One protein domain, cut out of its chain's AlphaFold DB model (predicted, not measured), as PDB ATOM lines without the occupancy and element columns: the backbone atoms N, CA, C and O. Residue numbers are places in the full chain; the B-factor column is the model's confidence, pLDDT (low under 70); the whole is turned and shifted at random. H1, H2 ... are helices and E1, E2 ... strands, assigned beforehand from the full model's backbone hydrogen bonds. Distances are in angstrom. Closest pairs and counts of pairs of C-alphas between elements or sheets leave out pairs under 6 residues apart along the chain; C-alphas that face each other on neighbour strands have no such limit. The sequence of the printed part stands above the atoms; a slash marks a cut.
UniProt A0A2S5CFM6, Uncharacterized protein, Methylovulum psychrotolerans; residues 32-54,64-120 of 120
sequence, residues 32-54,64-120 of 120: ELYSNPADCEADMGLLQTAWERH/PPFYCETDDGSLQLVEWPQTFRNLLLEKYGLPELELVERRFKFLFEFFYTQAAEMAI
ATOM      1  N   GLU A  32     194.136 136.714 289.556       62.97
ATOM      2  CA  GLU A  32     192.666 136.653 289.587       62.97
ATOM      3  C   GLU A  32     192.019 138.052 289.568       62.97
ATOM      4  O   GLU A  32     190.877 138.199 289.134       62.97
ATOM      5  N   LEU A  33     192.752 139.096 289.981       62.34
ATOM      6  CA  LEU A  33     192.306 140.498 289.950       62.34
ATOM      7  C   LEU A  33     192.561 141.183 288.597       62.34
ATOM      8  O   LEU A  33     192.095 142.310 288.366       62.34
ATOM      9  N   TYR A  34     193.290 140.508 287.705       63.69
ATOM     10  CA  TYR A  34     193.671 141.004 286.393       63.69
ATOM     11  C   TYR A  34     193.155 140.075 285.299       63.69
ATOM     12  O   TYR A  34     193.677 138.990 285.069       63.69
ATOM     13  N   SER A  35     192.164 140.549 284.548       67.50
ATOM     14  CA  SER A  35     191.671 139.862 283.350       67.50
ATOM     15  C   SER A  35     192.759 139.709 282.274       67.50
ATOM     16  O   SER A  35     192.663 138.833 281.418       67.50
ATOM     17  N   ASN A  36     193.781 140.571 282.315       71.75
ATOM     18  CA  ASN A  36     194.901 140.613 281.387       71.75
ATOM     19  C   ASN A  36     196.231 140.750 282.161       71.75
ATOM     20  O   ASN A  36     196.399 141.717 282.906       71.75
ATOM     21  N   PRO A  37     197.205 139.842 281.970       68.38
ATOM     22  CA  PRO A  37     198.523 139.929 282.604       68.38
ATOM     23  C   PRO A  37     199.282 141.232 282.309       68.38
ATOM     24  O   PRO A  37     200.042 141.690 283.157       68.38
ATOM     25  N   ALA A  38     199.057 141.851 281.143       72.88
ATOM     26  CA  ALA A  38     199.700 143.117 280.784       72.88
ATOM     27  C   ALA A  38     199.262 144.282 281.692       72.88
ATOM     28  O   ALA A  38     200.054 145.180 281.973       72.88
ATOM     29  N   ASP A  39     198.026 144.241 282.197       72.50
ATOM     30  CA  ASP A  39     197.509 145.252 283.123       72.50
ATOM     31  C   ASP A  39     198.209 145.132 284.484       72.50
ATOM     32  O   ASP A  39     198.536 146.138 285.108       72.50
ATOM     33  N   CYS A  40     198.516 143.901 284.909       73.31
ATOM     34  CA  CYS A  40     199.289 143.647 286.121       73.31
ATOM     35  C   CYS A  40     200.708 144.210 286.001       73.31
ATOM     36  O   CYS A  40     201.198 144.839 286.932       73.31
ATOM     37  N   GLU A  41     201.372 144.010 284.862       74.56
ATOM     38  CA  GLU A  41     202.725 144.526 284.629       74.56
ATOM     39  C   GLU A  41     202.758 146.061 284.581       74.56
ATOM     40  O   GLU A  41     203.629 146.684 285.192       74.56
ATOM     41  N   ALA A  42     201.768 146.683 283.937       78.31
ATOM     42  CA  ALA A  42     201.630 148.135 283.899       78.31
ATOM     43  C   ALA A  42     201.348 148.742 285.286       78.31
ATOM     44  O   ALA A  42     201.911 149.787 285.632       78.31
ATOM     45  N   ASP A  43     200.500 148.088 286.083       76.56
ATOM     46  CA  ASP A  43     200.180 148.507 287.448       76.56
ATOM     47  C   ASP A  43     201.393 148.328 288.375       76.56
ATOM     48  O   ASP A  43     201.709 149.242 289.136       76.56
ATOM     49  N   MET A  44     202.154 147.232 288.242       72.88
ATOM     50  CA  MET A  44     203.425 147.035 288.957       72.88
ATOM     51  C   MET A  44     204.469 148.097 288.597       72.88
ATOM     52  O   MET A  44     205.083 148.683 289.490       72.88
ATOM     53  N   GLY A  45     204.660 148.385 287.306       74.00
ATOM     54  CA  GLY A  45     205.614 149.405 286.863       74.00
ATOM     55  C   GLY A  45     205.249 150.798 287.375       74.00
ATOM     56  O   GLY A  45     206.126 151.577 287.766       74.00
ATOM     57  N   LEU A  46     203.952 151.113 287.445       76.12
ATOM     58  CA  LEU A  46     203.512 152.375 288.021       76.12
ATOM     59  C   LEU A  46     203.681 152.427 289.533       76.12
ATOM     60  O   LEU A  46     204.137 153.450 290.040       76.12
ATOM     61  N   LEU A  47     203.323 151.355 290.237       74.12
ATOM     62  CA  LEU A  47     203.527 151.219 291.673       74.12
ATOM     63  C   LEU A  47     204.985 151.513 292.023       74.12
ATOM     64  O   LEU A  47     205.249 152.393 292.836       74.12
ATOM     65  N   GLN A  48     205.915 150.845 291.339       72.19
ATOM     66  CA  GLN A  48     207.348 151.021 291.537       72.19
ATOM     67  C   GLN A  48     207.800 152.453 291.221       72.19
ATOM     68  O   GLN A  48     208.475 153.076 292.032       72.19
ATOM     69  N   THR A  49     207.378 153.022 290.089       72.88
ATOM     70  CA  THR A  49     207.789 154.382 289.693       72.88
ATOM     71  C   THR A  49     207.255 155.451 290.653       72.88
ATOM     72  O   THR A  49     207.978 156.362 291.057       72.88
ATOM     73  N   ALA A  50     205.973 155.366 291.015       70.81
ATOM     74  CA  ALA A  50     205.340 156.289 291.950       70.81
ATOM     75  C   ALA A  50     205.964 156.162 293.342       70.81
ATOM     76  O   ALA A  50     206.191 157.162 294.021       70.81
ATOM     77  N   TRP A  51     206.294 154.940 293.740       71.44
ATOM     78  CA  TRP A  51     206.982 154.668 294.984       71.44
ATOM     79  C   TRP A  51     208.381 155.275 295.032       71.44
ATOM     80  O   TRP A  51     208.653 156.093 295.908       71.44
ATOM     81  N   GLU A  52     209.240 154.935 294.072       69.94
ATOM     82  CA  GLU A  52     210.623 155.414 294.012       69.94
ATOM     83  C   GLU A  52     210.688 156.943 293.982       69.94
ATOM     84  O   GLU A  52     211.554 157.552 294.612       69.94
ATOM     85  N   ARG A  53     209.713 157.580 293.323       69.50
ATOM     86  CA  ARG A  53     209.578 159.037 293.281       69.50
ATOM     87  C   ARG A  53     209.253 159.667 294.638       69.50
ATOM     88  O   ARG A  53     209.652 160.807 294.871       69.50
ATOM     89  N   HIS A  54     208.502 158.983 295.498       67.38
ATOM     90  CA  HIS A  54     208.012 159.538 296.765       67.38
ATOM     91  C   HIS A  54     208.799 159.081 297.996       67.38
ATOM     92  O   HIS A  54     208.917 159.848 298.948       67.38
ATOM     93  N   PRO A  64     206.760 149.635 304.309       59.31
ATOM     94  CA  PRO A  64     205.861 150.607 303.721       59.31
ATOM     95  C   PRO A  64     205.080 151.396 304.780       59.31
ATOM     96  O   PRO A  64     204.421 150.775 305.613       59.31
ATOM     97  N   PRO A  65     205.065 152.746 304.736       60.53
ATOM     98  CA  PRO A  65     204.496 153.571 305.808       60.53
ATOM     99  C   PRO A  65     202.970 153.463 305.948       60.53
ATOM    100  O   PRO A  65     202.369 154.155 306.763       60.53
ATOM    101  N   PHE A  66     202.333 152.621 305.135       65.06
ATOM    102  CA  PHE A  66     200.886 152.438 305.084       65.06
ATOM    103  C   PHE A  66     200.444 151.189 305.817       65.06
ATOM    104  O   PHE A  66     199.248 151.006 305.983       65.06
ATOM    105  N   TYR A  67     201.370 150.314 306.204       65.81
ATOM    106  CA  TYR A  67     201.030 149.084 306.893       65.81
ATOM    107  C   TYR A  67     201.395 149.208 308.364       65.81
ATOM    108  O   TYR A  67     202.522 149.556 308.709       65.81
ATOM    109  N   CYS A  68     200.428 148.926 309.231       67.62
ATOM    110  CA  CYS A  68     200.707 148.639 310.625       67.62
ATOM    111  C   CYS A  68     200.773 147.125 310.813       67.62
ATOM    112  O   CYS A  68     199.997 146.375 310.220       67.62
ATOM    113  N   GLU A  69     201.708 146.677 311.639       65.44
ATOM    114  CA  GLU A  69     201.678 145.317 312.152       65.44
ATOM    115  C   GLU A  69     200.562 145.232 313.196       65.44
ATOM    116  O   GLU A  69     200.472 146.060 314.107       65.44
ATOM    117  N   THR A  70     199.660 144.277 313.015       73.44
ATOM    118  CA  THR A  70     198.576 144.002 313.958       73.44
ATOM    119  C   THR A  70     199.036 142.992 315.011       73.44
ATOM    120  O   THR A  70     200.059 142.327 314.851       73.44
ATOM    121  N   ASP A  71     198.274 142.848 316.099       70.88
ATOM    122  CA  ASP A  71     198.641 141.990 317.239       70.88
ATOM    123  C   ASP A  71     198.840 140.501 316.881       70.88
ATOM    124  O   ASP A  71     199.447 139.754 317.651       70.88
ATOM    125  N   ASP A  72     198.321 140.046 315.735       71.50
ATOM    126  CA  ASP A  72     198.492 138.678 315.234       71.50
ATOM    127  C   ASP A  72     199.689 138.511 314.276       71.50
ATOM    128  O   ASP A  72     199.925 137.407 313.773       71.50
ATOM    129  N   GLY A  73     200.465 139.580 314.064       60.03
ATOM    130  CA  GLY A  73     201.618 139.629 313.164       60.03
ATOM    131  C   GLY A  73     201.250 139.797 311.688       60.03
ATOM    132  O   GLY A  73     202.122 139.686 310.827       60.03
ATOM    133  N   SER A  74     199.974 140.032 311.360       62.50
ATOM    134  CA  SER A  74     199.567 140.393 310.003       62.50
ATOM    135  C   SER A  74     199.753 141.887 309.755       62.50
ATOM    136  O   SER A  74     199.603 142.713 310.659       62.50
ATOM    137  N   LEU A  75     200.071 142.253 308.516       63.22
ATOM    138  CA  LEU A  75     200.103 143.649 308.117       63.22
ATOM    139  C   LEU A  75     198.712 144.128 307.704       63.22
ATOM    140  O   LEU A  75     198.069 143.529 306.842       63.22
ATOM    141  N   GLN A  76     198.290 145.270 308.239       65.25
ATOM    142  CA  GLN A  76     197.061 145.938 307.842       65.25
ATOM    143  C   GLN A  76     197.368 147.285 307.192       65.25
ATOM    144  O   GLN A  76     197.988 148.152 307.802       65.25
ATOM    145  N   LEU A  77     196.885 147.475 305.959       69.44
ATOM    146  CA  LEU A  77     196.888 148.785 305.311       69.44
ATOM    147  C   LEU A  77     196.014 149.757 306.127       69.44
ATOM    148  O   LEU A  77     194.803 149.554 306.221       69.44
ATOM    149  N   VAL A  78     196.630 150.791 306.695       69.44
ATOM    150  CA  VAL A  78     196.010 151.850 307.499       69.44
ATOM    151  C   VAL A  78     195.325 152.863 306.589       69.44
ATOM    152  O   VAL A  78     194.111 153.029 306.649       69.44
ATOM    153  N   GLU A  79     196.092 153.517 305.718       68.75
ATOM    154  CA  GLU A  79     195.581 154.524 304.793       68.75
ATOM    155  C   GLU A  79     196.551 154.725 303.625       68.75
ATOM    156  O   GLU A  79     197.772 154.698 303.796       68.75
ATOM    157  N   TRP A  80     196.006 154.955 302.429       72.25
ATOM    158  CA  TRP A  80     196.804 155.409 301.296       72.25
ATOM    159  C   TRP A  80     197.250 156.855 301.520       72.25
ATOM    160  O   TRP A  80     196.409 157.705 301.811       72.25
ATOM    161  N   PRO A  81     198.527 157.200 301.293       74.56
ATOM    162  CA  PRO A  81     198.941 158.592 301.279       74.56
ATOM    163  C   PRO A  81     198.124 159.358 300.267       74.56
ATOM    164  O   PRO A  81     197.970 158.926 299.121       74.56
ATOM    165  N   GLN A  82     197.689 160.549 300.657       77.75
ATOM    166  CA  GLN A  82     196.936 161.410 299.758       77.75
ATOM    167  C   GLN A  82     197.716 161.711 298.467       77.75
ATOM    168  O   GLN A  82     197.124 161.802 297.398       77.75
ATOM    169  N   THR A  83     199.047 161.799 298.543       75.88
ATOM    170  CA  THR A  83     199.930 161.956 297.376       75.88
ATOM    171  C   THR A  83     199.804 160.794 296.397       75.88
ATOM    172  O   THR A  83     199.640 161.018 295.203       75.88
ATOM    173  N   PHE A  84     199.823 159.563 296.902       75.88
ATOM    174  CA  PHE A  84     199.698 158.357 296.094       75.88
ATOM    175  C   PHE A  84     198.292 158.223 295.508       75.88
ATOM    176  O   PHE A  84     198.128 157.967 294.318       75.88
ATOM    177  N   ARG A  85     197.271 158.495 296.325       81.00
ATOM    178  CA  ARG A  85     195.870 158.483 295.903       81.00
ATOM    179  C   ARG A  85     195.581 159.500 294.799       81.00
ATOM    180  O   ARG A  85     194.893 159.170 293.839       81.00
ATOM    181  N   ASN A  86     196.136 160.709 294.899       83.44
ATOM    182  CA  ASN A  86     196.026 161.725 293.849       83.44
ATOM    183  C   ASN A  86     196.657 161.243 292.534       83.44
ATOM    184  O   ASN A  86     196.104 161.486 291.469       83.44
ATOM    185  N   LEU A  87     197.772 160.515 292.612       80.19
ATOM    186  CA  LEU A  87     198.471 159.945 291.459       80.19
ATOM    187  C   LEU A  87     197.638 158.859 290.762       80.19
ATOM    188  O   LEU A  87     197.521 158.844 289.536       80.19
ATOM    189  N   LEU A  88     197.009 157.977 291.545       81.25
ATOM    190  CA  LEU A  88     196.067 156.987 291.018       81.25
ATOM    191  C   LEU A  88     194.856 157.673 290.375       81.25
ATOM    192  O   LEU A  88     194.432 157.289 289.286       81.25
ATOM    193  N   LEU A  89     194.337 158.723 291.013       84.56
ATOM    194  CA  LEU A  89     193.210 159.488 290.497       84.56
ATOM    195  C   LEU A  89     193.548 160.207 289.182       84.56
ATOM    196  O   LEU A  89     192.720 160.204 288.275       84.56
ATOM    197  N   GLU A  90     194.746 160.781 289.048       84.56
ATOM    198  CA  GLU A  90     195.200 161.417 287.804       84.56
ATOM    199  C   GLU A  90     195.303 160.423 286.643       84.56
ATOM    200  O   GLU A  90     194.968 160.772 285.511       84.56
ATOM    201  N   LYS A  91     195.751 159.188 286.902       81.75
ATOM    202  CA  LYS A  91     195.968 158.207 285.831       81.75
ATOM    203  C   LYS A  91     194.724 157.410 285.454       81.75
ATOM    204  O   LYS A  91     194.473 157.219 284.268       81.75
ATOM    205  N   TYR A  92     193.988 156.906 286.440       81.75
ATOM    206  CA  TYR A  92     192.870 155.979 286.218       81.75
ATOM    207  C   TYR A  92     191.507 156.674 286.310       81.75
ATOM    208  O   TYR A  92     190.496 156.155 285.841       81.75
ATOM    209  N   GLY A  93     191.466 157.881 286.877       86.44
ATOM    210  CA  GLY A  93     190.227 158.605 287.100       86.44
ATOM    211  C   GLY A  93     189.404 158.044 288.259       86.44
ATOM    212  O   GLY A  93     189.654 156.978 288.818       86.44
ATOM    213  N   LEU A  94     188.377 158.805 288.634       86.06
ATOM    214  CA  LEU A  94     187.497 158.489 289.760       86.06
ATOM    215  C   LEU A  94     186.692 157.176 289.595       86.06
ATOM    216  O   LEU A  94     186.514 156.492 290.601       86.06
ATOM    217  N   PRO A  95     186.233 156.781 288.384       86.06
ATOM    218  CA  PRO A  95     185.469 155.542 288.198       86.06
ATOM    219  C   PRO A  95     186.256 154.262 288.497       86.06
ATOM    220  O   PRO A  95     185.667 153.280 288.940       86.06
ATOM    221  N   GLU A  96     187.569 154.264 288.257       79.94
ATOM    222  CA  GLU A  96     188.416 153.074 288.411       79.94
ATOM    223  C   GLU A  96     189.253 153.091 289.696       79.94
ATOM    224  O   GLU A  96     189.873 152.085 290.042       79.94
ATOM    225  N   LEU A  97     189.230 154.201 290.443       81.69
ATOM    226  CA  LEU A  97     190.076 154.413 291.616       81.69
ATOM    227  C   LEU A  97     189.953 153.285 292.650       81.69
ATOM    228  O   LEU A  97     190.968 152.769 293.102       81.69
ATOM    229  N   GLU A  98     188.736 152.859 292.996       82.25
ATOM    230  CA  GLU A  98     188.529 151.817 294.013       82.25
ATOM    231  C   GLU A  98     189.088 150.454 293.572       82.25
ATOM    232  O   GLU A  98     189.673 149.714 294.369       82.25
ATOM    233  N   LEU A  99     188.931 150.111 292.290       81.81
ATOM    234  CA  LEU A  99     189.458 148.865 291.735       81.81
ATOM    235  C   LEU A  99     190.990 148.875 291.752       81.81
ATOM    236  O   LEU A  99     191.614 147.888 292.146       81.81
ATOM    237  N   VAL A 100     191.583 149.997 291.352       79.94
ATOM    238  CA  VAL A 100     193.033 150.184 291.301       79.94
ATOM    239  C   VAL A 100     193.627 150.217 292.710       79.94
ATOM    240  O   VAL A 100     194.612 149.533 292.962       79.94
ATOM    241  N   GLU A 101     192.994 150.896 293.671       80.25
ATOM    242  CA  GLU A 101     193.403 150.875 295.082       80.25
ATOM    243  C   GLU A 101     193.410 149.442 295.642       80.25
ATOM    244  O   GLU A 101     194.355 149.049 296.329       80.25
ATOM    245  N   ARG A 102     192.407 148.612 295.312       78.69
ATOM    246  CA  ARG A 102     192.395 147.191 295.710       78.69
ATOM    247  C   ARG A 102     193.534 146.407 295.064       78.69
ATOM    248  O   ARG A 102     194.236 145.681 295.764       78.69
ATOM    249  N   ARG A 103     193.739 146.558 293.753       79.50
ATOM    250  CA  ARG A 103     194.834 145.905 293.012       79.50
ATOM    251  C   ARG A 103     196.201 146.252 293.591       79.50
ATOM    252  O   ARG A 103     197.012 145.365 293.846       79.50
ATOM    253  N   PHE A 104     196.426 147.531 293.860       77.00
ATOM    254  CA  PHE A 104     197.675 148.042 294.404       77.00
ATOM    255  C   PHE A 104     197.906 147.573 295.841       77.00
ATOM    256  O   PHE A 104     199.026 147.202 296.182       77.00
ATOM    257  N   LYS A 105     196.854 147.510 296.669       76.19
ATOM    258  CA  LYS A 105     196.936 146.948 298.025       76.19
ATOM    259  C   LYS A 105     197.421 145.497 297.996       76.19
ATOM    260  O   LYS A 105     198.328 145.143 298.742       76.19
ATOM    261  N   PHE A 106     196.854 144.678 297.110       73.31
ATOM    262  CA  PHE A 106     197.276 143.286 296.941       73.31
ATOM    263  C   PHE A 106     198.723 143.164 296.452       73.31
ATOM    264  O   PHE A 106     199.460 142.312 296.942       73.31
ATOM    265  N   LEU A 107     199.142 144.016 295.508       74.50
ATOM    266  CA  LEU A 107     200.529 144.045 295.041       74.50
ATOM    267  C   LEU A 107     201.495 144.378 296.186       74.50
ATOM    268  O   LEU A 107     202.473 143.661 296.374       74.50
ATOM    269  N   PHE A 108     201.204 145.404 296.988       72.25
ATOM    270  CA  PHE A 108     202.030 145.748 298.148       72.25
ATOM    271  C   PHE A 108     202.094 144.623 299.183       72.25
ATOM    272  O   PHE A 108     203.189 144.282 299.622       72.25
ATOM    273  N   GLU A 109     200.956 144.026 299.552       69.44
ATOM    274  CA  GLU A 109     200.921 142.902 300.500       69.44
ATOM    275  C   GLU A 109     201.770 141.730 300.000       69.44
ATOM    276  O   GLU A 109     202.541 141.142 300.762       69.44
ATOM    277  N   PHE A 110     201.683 141.416 298.708       70.38
ATOM    278  CA  PHE A 110     202.461 140.344 298.103       70.38
ATOM    279  C   PHE A 110     203.960 140.639 298.091       70.38
ATOM    280  O   PHE A 110     204.742 139.800 298.536       70.38
ATOM    281  N   PHE A 111     204.371 141.817 297.614       65.12
ATOM    282  CA  PHE A 111     205.785 142.189 297.558       65.12
ATOM    283  C   PHE A 111     206.400 142.314 298.945       65.12
ATOM    284  O   PHE A 111     207.525 141.862 299.141       65.12
ATOM    285  N   TYR A 112     205.662 142.852 299.915       62.91
ATOM    286  CA  TYR A 112     206.122 142.899 301.296       62.91
ATOM    287  C   TYR A 112     206.304 141.495 301.870       62.91
ATOM    288  O   TYR A 112     207.346 141.198 302.444       62.91
ATOM    289  N   THR A 113     205.315 140.612 301.693       61.59
ATOM    290  CA  THR A 113     205.400 139.234 302.196       61.59
ATOM    291  C   THR A 113     206.583 138.498 301.565       61.59
ATOM    292  O   THR A 113     207.331 137.834 302.273       61.59
ATOM    293  N   GLN A 114     206.810 138.666 300.257       59.38
ATOM    294  CA  GLN A 114     207.976 138.094 299.575       59.38
ATOM    295  C   GLN A 114     209.303 138.666 300.084       59.38
ATOM    296  O   GLN A 114     210.234 137.904 300.328       59.38
ATOM    297  N   ALA A 115     209.398 139.986 300.267       54.22
ATOM    298  CA  ALA A 115     210.597 140.624 300.805       54.22
ATOM    299  C   ALA A 115     210.896 140.137 302.234       54.22
ATOM    300  O   ALA A 115     212.030 139.778 302.535       54.22
ATOM    301  N   ALA A 116     209.869 140.032 303.083       53.00
ATOM    302  CA  ALA A 116     209.986 139.505 304.438       53.00
ATOM    303  C   ALA A 116     210.379 138.016 304.465       53.00
ATOM    304  O   ALA A 116     211.162 137.611 305.317       53.00
ATOM    305  N   GLU A 117     209.875 137.197 303.534       53.25
ATOM    306  CA  GLU A 117     210.272 135.788 303.400       53.25
ATOM    307  C   GLU A 117     211.710 135.616 302.887       53.25
ATOM    308  O   GLU A 117     212.373 134.660 303.281       53.25
ATOM    309  N   MET A 118     212.194 136.513 302.020       44.12
ATOM    310  CA  MET A 118     213.563 136.473 301.485       44.12
ATOM    311  C   MET A 118     214.621 137.066 302.425       44.12
ATOM    312  O   MET A 118     215.795 136.735 302.281       44.12
ATOM    313  N   ALA A 119     214.224 137.922 303.370       40.91
ATOM    314  CA  ALA A 119     215.114 138.501 304.379       40.91
ATOM    315  C   ALA A 119     215.464 137.529 305.535       40.91
ATOM    316  O   ALA A 119     216.292 137.864 306.384       40.91
ATOM    317  N   ILE A 120     214.839 136.343 305.578       37.59
ATOM    318  CA  ILE A 120     215.080 135.253 306.549       37.59
ATOM    319  C   ILE A 120     216.042 134.217 305.958       37.59
ATOM    320  O   ILE A 120     216.949 133.774 306.702       37.59
TER     321      ILE A 120
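This is residues 32 to 54 and 64 to 120 of the 120 residues of an uncharacterized protein of Methylovulum psychrotolerans (UniProt A0A2S5CFM6). Long helix H3 is the middle: H1 crosses it, H2 packs steeply on its first end, the small E1-E2 hairpin sits near its residues 105 to 113, and residues 114 to 120 stick out. The 80 printed residues include H1, E1, E2, H2, H3 in that order, mostly helix, with an antiparallel sheet E1 - E2. The whole is compact, radius of gyration of the C-alphas 13.2 A, spans 36 by 27 by 24 A.

H1, residues 37 to 54, touches H3, residues 97 to 118, about perpendicular at 78 degrees, closest C-alphas Leu 47 and Phe 104, 7.2 A, with residues 43 to 47 alone. E1, residues 67 to 69, and E2, residues 75 to 77, form a hairpin; N 68 and O 76, 2.9 A, are within hydrogen-bond range. H2, residues 82 to 92, touches H3 with a steep tilt of 61 degrees, opposite ways, closest C-alphas Leu 89 and Leu 97, 6.1 A. Every helix O i to N i+4 pair is within range.

H1, 26.0 A long, begins at C-alpha 37 (198.523, 139.929, 282.604). E1 measures 6.5 A, E2 6.7 A, H2 15.1 A. H3, 31.2 A, ends at C-alpha 118 (213.563, 136.473, 301.485).

Residues 55 to 63 are cut out, C-alphas 54 and 64 11.5 A apart. No link printed whole is long. Mean pLDDT of the printed part is 71.0; residues 111 to 120, among others, are under 70.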